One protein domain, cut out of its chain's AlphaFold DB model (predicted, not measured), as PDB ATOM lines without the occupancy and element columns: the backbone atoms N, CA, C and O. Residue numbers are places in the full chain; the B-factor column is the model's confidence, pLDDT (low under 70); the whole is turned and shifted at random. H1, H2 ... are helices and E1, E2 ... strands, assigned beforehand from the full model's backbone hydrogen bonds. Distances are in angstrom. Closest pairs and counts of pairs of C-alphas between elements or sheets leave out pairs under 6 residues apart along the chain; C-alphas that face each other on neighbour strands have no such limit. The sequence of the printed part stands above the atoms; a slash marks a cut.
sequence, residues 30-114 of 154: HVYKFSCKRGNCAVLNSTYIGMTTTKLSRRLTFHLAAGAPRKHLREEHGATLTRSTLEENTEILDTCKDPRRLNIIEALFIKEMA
ATOM      1  N   HIS A  30     313.960 293.227 385.785       88.44
ATOM      2  CA  HIS A  30     314.692 292.817 384.591       88.44
ATOM      3  C   HIS A  30     314.357 291.379 384.228       88.44
ATOM      4  O   HIS A  30     314.286 290.523 385.112       88.44
ATOM      5  N   VAL A  31     314.219 291.117 382.932       92.00
ATOM      6  CA  VAL A  31     314.377 289.773 382.376       92.00
ATOM      7  C   VAL A  31     315.818 289.649 381.917       92.00
ATOM      8  O   VAL A  31     316.341 290.528 381.232       92.00
ATOM      9  N   TYR A  32     316.476 288.576 382.327       92.44
ATOM     10  CA  TYR A  32     317.863 288.320 381.992       92.44
ATOM     11  C   TYR A  32     318.025 286.910 381.438       92.44
ATOM     12  O   TYR A  32     317.240 286.001 381.715       92.44
ATOM     13  N   LYS A  33     319.086 286.749 380.659       92.56
ATOM     14  CA  LYS A  33     319.524 285.500 380.059       92.56
ATOM     15  C   LYS A  33     320.902 285.176 380.606       92.56
ATOM     16  O   LYS A  33     321.779 286.030 380.621       92.56
ATOM     17  N   PHE A  34     321.098 283.948 381.048       91.94
ATOM     18  CA  PHE A  34     322.406 283.392 381.352       91.94
ATOM     19  C   PHE A  34     322.779 282.402 380.253       91.94
ATOM     20  O   PHE A  34     321.968 281.548 379.903       91.94
ATOM     21  N   SER A  35     323.995 282.506 379.724       90.75
ATOM     22  CA  SER A  35     324.529 281.585 378.716       90.75
ATOM     23  C   SER A  35     325.805 280.922 379.219       90.75
ATOM     24  O   SER A  35     326.755 281.620 379.573       90.75
ATOM     25  N   CYS A  36     325.869 279.591 379.216       87.62
ATOM     26  CA  CYS A  36     327.102 278.894 379.563       87.62
ATOM     27  C   CYS A  36     328.070 278.870 378.369       87.62
ATOM     28  O   CYS A  36     327.812 278.207 377.368       87.62
ATOM     29  N   LYS A  37     329.209 279.565 378.482       82.56
ATOM     30  CA  LYS A  37     330.249 279.618 377.433       82.56
ATOM     31  C   LYS A  37     331.363 278.570 377.605       82.56
ATOM     32  O   LYS A  37     332.371 278.627 376.909       82.56
ATOM     33  N   ARG A  38     331.240 277.638 378.558       80.06
ATOM     34  CA  ARG A  38     332.304 276.667 378.868       80.06
ATOM     35  C   ARG A  38     332.233 275.436 377.959       80.06
ATOM     36  O   ARG A  38     331.237 274.720 377.951       80.06
ATOM     37  N   GLY A  39     333.324 275.166 377.238       76.88
ATOM     38  CA  GLY A  39     333.499 273.952 376.434       76.88
ATOM     39  C   GLY A  39     332.349 273.709 375.448       76.88
ATOM     40  O   GLY A  39     331.920 274.621 374.744       76.88
ATOM     41  N   ASN A  40     331.816 272.483 375.448       74.56
ATOM     42  CA  ASN A  40     330.750 272.044 374.537       74.56
ATOM     43  C   ASN A  40     329.389 272.728 374.776       74.56
ATOM     44  O   ASN A  40     328.523 272.683 373.902       74.56
ATOM     45  N   CYS A  41     329.188 273.409 375.912       78.62
ATOM     46  CA  CYS A  41     327.929 274.108 376.196       78.62
ATOM     47  C   CYS A  41     327.692 275.333 375.304       78.62
ATOM     48  O   CYS A  41     326.541 275.729 375.120       78.62
ATOM     49  N   ALA A  42     328.747 275.883 374.693       71.94
ATOM     50  CA  ALA A  42     328.615 276.958 373.713       71.94
ATOM     51  C   ALA A  42     327.892 276.501 372.431       71.94
ATOM     52  O   ALA A  42     327.227 277.305 371.788       71.94
ATOM     53  N   VAL A  43     327.995 275.214 372.075       72.88
ATOM     54  CA  VAL A  43     327.358 274.635 370.878       72.88
ATOM     55  C   VAL A  43     325.928 274.177 371.178       72.88
ATOM     56  O   VAL A  43     325.044 274.294 370.337       72.88
ATOM     57  N   LEU A  44     325.687 273.694 372.399       73.50
ATOM     58  CA  LEU A  44     324.388 273.184 372.853       73.50
ATOM     59  C   LEU A  44     323.389 274.287 373.257       73.50
ATOM     60  O   LEU A  44     322.266 273.971 373.640       73.50
ATOM     61  N   ASN A  45     323.775 275.568 373.179       76.69
ATOM     62  CA  ASN A  45     322.951 276.713 373.589       76.69
ATOM     63  C   ASN A  45     322.359 276.554 375.002       76.69
ATOM     64  O   ASN A  45     321.190 276.874 375.243       76.69
ATOM     65  N   SER A  46     323.182 276.087 375.952       86.38
ATOM     66  CA  SER A  46     322.810 275.927 377.362       86.38
ATOM     67  C   SER A  46     322.524 277.286 377.997       86.38
ATOM     68  O   SER A  46     323.411 277.965 378.531       86.38
ATOM     69  N   THR A  47     321.266 277.701 377.893       91.44
ATOM     70  CA  THR A  47     320.780 279.012 378.313       91.44
ATOM     71  C   THR A  47     319.739 278.872 379.409       91.44
ATOM     72  O   THR A  47     318.996 277.895 379.471       91.44
ATOM     73  N   TYR A  48     319.713 279.861 380.297       92.25
ATOM     74  CA  TYR A  48     318.715 280.021 381.344       92.25
ATOM     75  C   TYR A  48     318.094 281.405 381.212       92.25
ATOM     76  O   TYR A  48     318.814 282.396 381.097       92.25
ATOM     77  N   ILE A  49     316.772 281.488 381.264       93.00
ATOM     78  CA  ILE A  49     316.039 282.752 381.219       93.00
ATOM     79  C   ILE A  49     315.308 282.907 382.537       93.00
ATOM     80  O   ILE A  49     314.642 281.985 383.004       93.00
ATOM     81  N   GLY A  50     315.450 284.071 383.155       91.19
ATOM     82  CA  GLY A  50     314.778 284.355 384.407       91.19
ATOM     83  C   GLY A  50     314.405 285.816 384.527       91.19
ATOM     84  O   GLY A  50     315.077 286.702 384.001       91.19
ATOM     85  N   MET A  51     313.348 286.073 385.280       91.75
ATOM     86  CA  MET A  51     312.986 287.418 385.697       91.75
ATOM     87  C   MET A  51     313.443 287.727 387.129       91.75
ATOM     88  O   MET A  51     313.655 286.844 387.968       91.75
ATOM     89  N   THR A  52     313.577 289.014 387.438       90.56
ATOM     90  CA  THR A  52     313.712 289.501 388.810       90.56
ATOM     91  C   THR A  52     312.937 290.796 389.002       90.56
ATOM     92  O   THR A  52     313.106 291.750 388.246       90.56
ATOM     93  N   THR A  53     312.122 290.846 390.058       87.38
ATOM     94  CA  THR A  53     311.505 292.083 390.572       87.38
ATOM     95  C   THR A  53     312.434 292.847 391.519       87.38
ATOM     96  O   THR A  53     312.266 294.038 391.755       87.38
ATOM     97  N   THR A  54     313.437 292.158 392.067       85.56
ATOM     98  CA  THR A  54     314.474 292.735 392.932       85.56
ATOM     99  C   THR A  54     315.748 293.033 392.134       85.56
ATOM    100  O   THR A  54     315.799 292.832 390.920       85.56
ATOM    101  N   LYS A  55     316.824 293.459 392.809       86.31
ATOM    102  CA  LYS A  55     318.132 293.679 392.175       86.31
ATOM    103  C   LYS A  55     318.665 292.392 391.535       86.31
ATOM    104  O   LYS A  55     318.745 291.363 392.207       86.31
ATOM    105  N   LEU A  56     319.147 292.488 390.293       87.88
ATOM    106  CA  LEU A  56     319.778 291.372 389.578       87.88
ATOM    107  C   LEU A  56     320.881 290.712 390.412       87.88
ATOM    108  O   LEU A  56     320.846 289.506 390.619       87.88
ATOM    109  N   SER A  57     321.767 291.499 391.026       87.31
ATOM    110  CA  SER A  57     322.833 290.995 391.905       87.31
ATOM    111  C   SER A  57     322.325 290.099 393.044       87.31
ATOM    112  O   SER A  57     322.978 289.123 393.415       87.31
ATOM    113  N   ARG A  58     321.139 290.397 393.601       88.25
ATOM    114  CA  ARG A  58     320.525 289.567 394.646       88.25
ATOM    115  C   ARG A  58     320.060 288.233 394.069       88.25
ATOM    116  O   ARG A  58     320.346 287.197 394.661       88.25
ATOM    117  N   ARG A  59     319.416 288.248 392.899       89.69
ATOM    118  CA  ARG A  59     319.004 287.026 392.192       89.69
ATOM    119  C   ARG A  59     320.205 286.165 391.788       89.69
ATOM    120  O   ARG A  59     320.162 284.954 391.977       89.69
ATOM    121  N   LEU A  60     321.293 286.777 391.323       90.06
ATOM    122  CA  LEU A  60     322.559 286.095 391.031       90.06
ATOM    123  C   LEU A  60     323.134 285.402 392.275       90.06
ATOM    124  O   LEU A  60     323.548 284.249 392.209       90.06
ATOM    125  N   THR A  61     323.072 286.063 393.434       90.06
ATOM    126  CA  THR A  61     323.496 285.466 394.713       90.06
ATOM    127  C   THR A  61     322.678 284.222 395.065       90.06
ATOM    128  O   THR A  61     323.226 283.236 395.552       90.06
ATOM    129  N   PHE A  62     321.373 284.226 394.785       87.56
ATOM    130  CA  PHE A  62     320.548 283.036 394.989       87.56
ATOM    131  C   PHE A  62     320.910 281.908 394.034       87.56
ATOM    132  O   PHE A  62     320.994 280.767 394.476       87.56
ATOM    133  N   HIS A  63     321.230 282.211 392.776       88.00
ATOM    134  CA  HIS A  63     321.730 281.195 391.846       88.00
ATOM    135  C   HIS A  63     323.057 280.578 392.292       88.00
ATOM    136  O   HIS A  63     323.249 279.381 392.090       88.00
ATOM    137  N   LEU A  64     323.930 281.348 392.954       88.06
ATOM    138  CA  LEU A  64     325.158 280.823 393.569       88.06
ATOM    139  C   LEU A  64     324.870 279.833 394.705       88.06
ATOM    140  O   LEU A  64     325.557 278.821 394.813       88.06
ATOM    141  N   ALA A  65     323.856 280.097 395.532       85.81
ATOM    142  CA  ALA A  65     323.483 279.206 396.631       85.81
ATOM    143  C   ALA A  65     322.720 277.965 396.133       85.81
ATOM    144  O   ALA A  65     323.094 276.824 396.416       85.81
ATOM    145  N   ALA A  66     321.655 278.182 395.364       79.62
ATOM    146  CA  ALA A  66     320.794 277.148 394.813       79.62
ATOM    147  C   ALA A  66     320.062 277.677 393.568       79.62
ATOM    148  O   ALA A  66     319.134 278.475 393.666       79.62
ATOM    149  N   GLY A  67     320.459 277.202 392.387       85.06
ATOM    150  CA  GLY A  67     319.817 277.564 391.125       85.06
ATOM    151  C   GLY A  67     320.166 276.612 389.987       85.06
ATOM    152  O   GLY A  67     321.095 275.808 390.105       85.06
ATOM    153  N   ALA A  68     319.425 276.720 388.882       86.88
ATOM    154  CA  ALA A  68     319.659 275.933 387.670       86.88
ATOM    155  C   ALA A  68     321.072 276.139 387.080       86.88
ATOM    156  O   ALA A  68     321.731 275.135 386.815       86.88
ATOM    157  N   PRO A  69     321.623 277.374 386.997       87.06
ATOM    158  CA  PRO A  69     322.994 277.584 386.520       87.06
ATOM    159  C   PRO A  69     324.047 276.836 387.346       87.06
ATOM    160  O   PRO A  69     325.013 276.309 386.800       87.06
ATOM    161  N   ARG A  70     323.855 276.746 388.668       89.19
ATOM    162  CA  ARG A  70     324.769 276.024 389.564       89.19
ATOM    163  C   ARG A  70     324.686 274.513 389.377       89.19
ATOM    164  O   ARG A  70     325.722 273.859 389.401       89.19
ATOM    165  N   LYS A  71     323.472 273.966 389.237       87.88
ATOM    166  CA  LYS A  71     323.272 272.531 388.975       87.88
ATOM    167  C   LYS A  71     323.957 272.136 387.668       87.88
ATOM    168  O   LYS A  71     324.826 271.276 387.691       87.88
ATOM    169  N   HIS A  72     323.679 272.886 386.603       87.75
ATOM    170  CA  HIS A  72     324.287 272.687 385.294       87.75
ATOM    171  C   HIS A  72     325.819 272.715 385.338       87.75
ATOM    172  O   HIS A  72     326.459 271.778 384.883       87.75
ATOM    173  N   LEU A  73     326.428 273.743 385.945       86.81
ATOM    174  CA  LEU A  73     327.894 273.814 386.025       86.81
ATOM    175  C   LEU A  73     328.517 272.671 386.835       86.81
ATOM    176  O   LEU A  73     329.644 272.267 386.554       86.81
ATOM    177  N   ARG A  74     327.815 272.172 387.851       87.88
ATOM    178  CA  ARG A  74     328.297 271.054 388.659       87.88
ATOM    179  C   ARG A  74     328.180 269.727 387.914       87.88
ATOM    180  O   ARG A  74     329.094 268.923 388.009       87.88
ATOM    181  N   GLU A  75     327.078 269.512 387.204       86.56
ATOM    182  CA  GLU A  75     326.782 268.262 386.496       86.56
ATOM    183  C   GLU A  75     327.585 268.145 385.192       86.56
ATOM    184  O   GLU A  75     328.246 267.136 384.978       86.56
ATOM    185  N   GLU A  76     327.627 269.202 384.377       85.19
ATOM    186  CA  GLU A  76     328.278 269.179 383.057       85.19
ATOM    187  C   GLU A  76     329.770 269.533 383.098       85.19
ATOM    188  O   GLU A  76     330.539 269.150 382.215       85.19
ATOM    189  N   HIS A  77     330.206 270.315 384.090       85.00
ATOM    190  CA  HIS A  77     331.581 270.830 384.136       85.00
ATOM    191  C   HIS A  77     332.335 270.499 385.425       85.00
ATOM    192  O   HIS A  77     333.514 270.841 385.520       85.00
ATOM    193  N   GLY A  78     331.688 269.897 386.431       81.75
ATOM    194  CA  GLY A  78     332.314 269.617 387.728       81.75
ATOM    195  C   GLY A  78     332.871 270.859 388.437       81.75
ATOM    196  O   GLY A  78     333.718 270.738 389.318       81.75
ATOM    197  N   ALA A  79     332.441 272.062 388.042       82.19
ATOM    198  CA  ALA A  79     333.076 273.311 388.439       82.19
ATOM    199  C   ALA A  79     332.214 274.104 389.425       82.19
ATOM    200  O   ALA A  79     330.987 274.169 389.314       82.19
ATOM    201  N   THR A  80     332.872 274.796 390.352       83.00
ATOM    202  CA  THR A  80     332.199 275.727 391.260       83.00
ATOM    203  C   THR A  80     331.815 277.004 390.511       83.00
ATOM    204  O   THR A  80     332.627 277.609 389.808       83.00
ATOM    205  N   LEU A  81     330.553 277.413 390.653       83.81
ATOM    206  CA  LEU A  81     330.027 278.651 390.082       83.81
ATOM    207  C   LEU A  81     330.534 279.849 390.905       83.81
ATOM    208  O   LEU A  81     330.185 279.987 392.076       83.81
ATOM    209  N   THR A  82     331.327 280.724 390.285       87.94
ATOM    210  CA  THR A  82     331.782 281.988 390.887       87.94
ATOM    211  C   THR A  82     330.869 283.136 390.467       87.94
ATOM    212  O   THR A  82     330.311 283.139 389.369       87.94
ATOM    213  N   ARG A  83     330.732 284.147 391.331       87.44
ATOM    214  CA  ARG A  83     329.906 285.328 391.057       87.44
ATOM    215  C   ARG A  83     330.337 286.097 389.806       87.44
ATOM    216  O   ARG A  83     329.471 286.441 389.014       87.44
ATOM    217  N   SER A  84     331.639 286.322 389.623       86.81
ATOM    218  CA  SER A  84     332.189 287.015 388.445       86.81
ATOM    219  C   SER A  84     331.808 286.303 387.150       86.81
ATOM    220  O   SER A  84     331.245 286.908 386.248       86.81
ATOM    221  N   THR A  85     331.988 284.983 387.118       85.00
ATOM    222  CA  THR A  85     331.601 284.145 385.980       85.00
ATOM    223  C   THR A  85     330.105 284.220 385.695       85.00
ATOM    224  O   THR A  85     329.700 284.136 384.541       85.00
ATOM    225  N   LEU A  86     329.260 284.354 386.719       87.38
ATOM    226  CA  LEU A  86     327.823 284.494 386.517       87.38
ATOM    227  C   LEU A  86     327.478 285.874 385.938       87.38
ATOM    228  O   LEU A  86     326.693 285.941 385.002       87.38
ATOM    229  N   GLU A  87     328.094 286.943 386.450       88.62
ATOM    230  CA  GLU A  87     327.896 288.319 385.977       88.62
ATOM    231  C   GLU A  87     328.347 288.492 384.511       88.62
ATOM    232  O   GLU A  87     327.591 289.030 383.705       88.62
ATOM    233  N   GLU A  88     329.504 287.944 384.130       88.81
ATOM    234  CA  GLU A  88     330.038 287.973 382.752       88.81
ATOM    235  C   GLU A  88     329.179 287.200 381.741       88.81
ATOM    236  O   GLU A  88     329.149 287.517 380.550       88.81
ATOM    237  N   ASN A  89     328.492 286.160 382.210       89.31
ATOM    238  CA  ASN A  89     327.648 285.299 381.384       89.31
ATOM    239  C   ASN A  89     326.162 285.679 381.446       89.31
ATOM    240  O   ASN A  89     325.337 284.981 380.851       89.31
ATOM    241  N   THR A  90     325.810 286.747 382.171       91.19
ATOM    242  CA  THR A  90     324.443 287.272 382.233       91.19
ATOM    243  C   THR A  90     324.260 288.487 381.338       91.19
ATOM    244  O   THR A  90     324.965 289.481 381.462       91.19
ATOM    245  N   GLU A  91     323.240 288.430 380.491       91.62
ATOM    246  CA  GLU A  91     322.804 289.512 379.613       91.62
ATOM    247  C   GLU A  91     321.389 289.948 380.013       91.62
ATOM    248  O   GLU A  91     320.536 289.115 380.326       91.62
ATOM    249  N   ILE A  92     321.118 291.252 380.012       91.38
ATOM    250  CA  ILE A  92     319.772 291.782 380.269       91.38
ATOM    251  C   ILE A  92     319.021 291.816 378.937       91.38
ATOM    252  O   ILE A  92     319.484 292.457 377.999       91.38
ATOM    253  N   LEU A  93     317.875 291.137 378.865       90.62
ATOM    254  CA  LEU A  93     317.038 291.093 377.663       90.62
ATOM    255  C   LEU A  93     316.069 292.270 377.617       90.62
ATOM    256  O   LEU A  93     315.996 292.981 376.623       90.62
ATOM    257  N   ASP A  94     315.326 292.470 378.705       89.12
ATOM    258  CA  ASP A  94     314.299 293.502 378.779       89.12
ATOM    259  C   ASP A  94     314.145 294.027 380.210       89.12
ATOM    260  O   ASP A  94     314.535 293.390 381.197       89.12
ATOM    261  N   THR A  95     313.584 295.225 380.334       88.56
ATOM    262  CA  THR A  95     313.349 295.902 381.603       88.56
ATOM    263  C   THR A  95     311.904 296.377 381.663       88.56
ATOM    264  O   THR A  95     311.449 297.136 380.811       88.56
ATOM    265  N   CYS A  96     311.173 295.967 382.697       85.56
ATOM    266  CA  CYS A  96     309.789 296.385 382.890       85.56
ATOM    267  C   CYS A  96     309.576 296.896 384.314       85.56
ATOM    268  O   CYS A  96     310.255 296.483 385.251       85.56
ATOM    269  N   LYS A  97     308.623 297.815 384.486       82.81
ATOM    270  CA  LYS A  97     308.202 298.287 385.815       82.81
ATOM    271  C   LYS A  97     307.041 297.468 386.378       82.81
ATOM    272  O   LYS A  97     306.897 297.387 387.592       82.81
ATOM    273  N   ASP A  98     306.215 296.892 385.507       85.69
ATOM    274  CA  ASP A  98     305.039 296.123 385.910       85.69
ATOM    275  C   ASP A  98     305.403 294.635 386.079       85.69
ATOM    276  O   ASP A  98     305.798 293.993 385.098       85.69
ATOM    277  N   PRO A  99     305.269 294.059 387.289       83.62
ATOM    278  CA  PRO A  99     305.602 292.659 387.537       83.62
ATOM    279  C   PRO A  99     304.738 291.686 386.728       83.62
ATOM    280  O   PRO A  99     305.223 290.623 386.348       83.62
ATOM    281  N   ARG A 100     303.479 292.035 386.418       86.88
ATOM    282  CA  ARG A 100     302.599 291.157 385.628       86.88
ATOM    283  C   ARG A 100     303.118 291.002 384.208       86.88
ATOM    284  O   ARG A 100     303.218 289.891 383.697       86.88
ATOM    285  N   ARG A 101     303.503 292.123 383.596       89.50
ATOM    286  CA  ARG A 101     304.126 292.137 382.270       89.50
ATOM    287  C   ARG A 101     305.453 291.396 382.266       89.50
ATOM    288  O   ARG A 101     305.750 290.726 381.288       89.50
ATOM    289  N   LEU A 102     306.218 291.466 383.353       90.62
ATOM    290  CA  LEU A 102     307.515 290.804 383.432       90.62
ATOM    291  C   LEU A 102     307.409 289.274 383.343       90.62
ATOM    292  O   LEU A 102     308.191 288.663 382.623       90.62
ATOM    293  N   ASN A 103     306.402 288.676 383.988       90.31
ATOM    294  CA  ASN A 103     306.119 287.240 383.860       90.31
ATOM    295  C   ASN A 103     305.727 286.857 382.426       90.31
ATOM    296  O   ASN A 103     306.126 285.813 381.921       90.31
ATOM    297  N   ILE A 104     304.945 287.712 381.761       93.06
ATOM    298  CA  ILE A 104     304.519 287.480 380.376       93.06
ATOM    299  C   ILE A 104     305.728 287.533 379.437       93.06
ATOM    300  O   ILE A 104     305.884 286.656 378.593       93.06
ATOM    301  N   ILE A 105     306.599 288.530 379.611       92.88
ATOM    302  CA  ILE A 105     307.821 288.696 378.816       92.88
ATOM    303  C   ILE A 105     308.773 287.511 379.035       92.88
ATOM    304  O   ILE A 105     309.306 286.970 378.071       92.88
ATOM    305  N   GLU A 106     308.950 287.061 380.279       93.06
ATOM    306  CA  GLU A 106     309.725 285.853 380.587       93.06
ATOM    307  C   GLU A 106     309.171 284.628 379.849       93.06
ATOM    308  O   GLU A 106     309.925 283.927 379.177       93.06
ATOM    309  N   ALA A 107     307.858 284.396 379.917       92.44
ATOM    310  CA  ALA A 107     307.219 283.269 379.243       92.44
ATOM    311  C   ALA A 107     307.357 283.337 377.711       92.44
ATOM    312  O   ALA A 107     307.597 282.310 377.076       92.44
ATOM    313  N   LEU A 108     307.244 284.533 377.121       94.19
ATOM    314  CA  LEU A 108     307.494 284.771 375.694       94.19
ATOM    315  C   LEU A 108     308.918 284.371 375.312       94.19
ATOM    316  O   LEU A 108     309.102 283.556 374.412       94.19
ATOM    317  N   PHE A 109     309.913 284.855 376.053       93.94
ATOM    318  CA  PHE A 109     311.308 284.528 375.781       93.94
ATOM    319  C   PHE A 109     311.631 283.045 375.987       93.94
ATOM    320  O   PHE A 109     312.392 282.475 375.208       93.94
ATOM    321  N   ILE A 110     311.042 282.391 376.992       92.44
ATOM    322  CA  ILE A 110     311.187 280.941 377.183       92.44
ATOM    323  C   ILE A 110     310.578 280.181 376.002       92.44
ATOM    324  O   ILE A 110     311.173 279.219 375.526       92.44
ATOM    325  N   LYS A 111     309.417 280.614 375.505       92.00
ATOM    326  CA  LYS A 111     308.757 279.980 374.360       92.00
ATOM    327  C   LYS A 111     309.548 280.159 373.062       92.00
ATOM    328  O   LYS A 111     309.625 279.221 372.278       92.00
ATOM    329  N   GLU A 112     310.109 281.343 372.833       91.75
ATOM    330  CA  GLU A 112     310.857 281.665 371.613       91.75
ATOM    331  C   GLU A 112     312.242 281.011 371.577       91.75
ATOM    332  O   GLU A 112     312.640 280.485 370.541       91.75
ATOM    333  N   MET A 113     312.976 281.030 372.694       88.31
ATOM    334  CA  MET A 113     314.357 280.529 372.749       88.31
ATOM    335  C   MET A 113     314.485 279.082 373.235       88.31
ATOM    336  O   MET A 113     315.560 278.508 373.095       88.31
ATOM    337  N   ALA A 114     313.434 278.503 373.826       87.69
ATOM    338  CA  ALA A 114     313.422 277.147 374.385       87.69
ATOM    339  C   ALA A 114     314.688 276.789 375.213       87.69
ATOM    340  O   ALA A 114     315.362 275.798 374.922       87.69
TER     341      ALA A 114
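AT A GLANCE: This is residues 30 to 114 of the 154 residues of the protein "GIY-YIG domain-containing protein" of Portunus trituberculatus (UniProt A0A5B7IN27). A small, twisted sheet of three strands, E2, E1 and E3, has the long helix H5 packed along one face and H2 slantwise over part of the opposite face. H3 turns a corner from H2, H4 packs on H2, and the short H1 lies beyond the ends of E1 and E2, in the stretch that joins them. The printed part has 85 residues, with five named helices and three named strands in the order E1, H1, E2, H2, H3, H4, E3, H5. The sheet order is E2, E1, E3, all antiparallel, and the class is mixed, helices and strands. The whole is compact, with a radius of gyration of the C-alphas of 12.8 A and spans of 38 by 26 by 18 A.

IN THESE COORDINATES: In the sheet, E1 is residues 30 to 35, 16.0 A long, and begins at C-alpha 30 at (314.692, 292.817, 384.591). E2 is residues 47 to 52, 16.4 A, and E3 is residues 90 to 96, 17.3 A. H5, residues 99 to 113, is 21.0 A long and ends at C-alpha 113 at (314.357, 280.529, 372.749). H2 is residues 56 to 65, 14.5 A, beginning at C-alpha 56 at (319.778, 291.372, 389.578), and H3 is residues 68 to 77, 13.4 A. H4 is residues 83 to 88 and H1 is residues 39 to 42.

HOW THE PARTS SIT: E1 is the inner strand. E1 and E2 are antiparallel at 160 degrees, with N 34 and O 48 within hydrogen-bond range at 2.8 A. E1 and E3 are antiparallel at 160 degrees, with N 33 and O 91 at 2.8 A. H5 is on the sheet at a height of 8.4 A and runs along the strands, at 17 degrees to E1 on the local plane; the closest C-alphas of H5 and E2 are those of Glu 106 and Met 51, 6.3 A apart. H2 is on the opposite face at a height of 9.6 A, slantwise to the strands. H2 and H4 touch, the closest C-alphas being Leu 64 and Arg 83 at 7.0 A, at a steep tilt of 51 degrees, opposite ways. H2 and H3 only just touch, and only at the corner, with the C-alphas of Leu 64 and Arg 70 closest at 6.3 A. H3 only grazes the sheet with residues 68 to 69, and H4 with residues 84 to 88. H1 is not on the sheet and is near H3. In H2, H3, H4 and H5 every O i to N i+4 pair is within hydrogen-bond range; H1 is too short for such a pair.

THE WHOLE: The C-alphas farthest apart are those of Gly 78 and Asp 98, 38.1 A. The printed part has no cut, and the seven links between its elements are tight. The mean pLDDT of the printed part is 87.3, that of H1 is 76, and no printed residue is under 70.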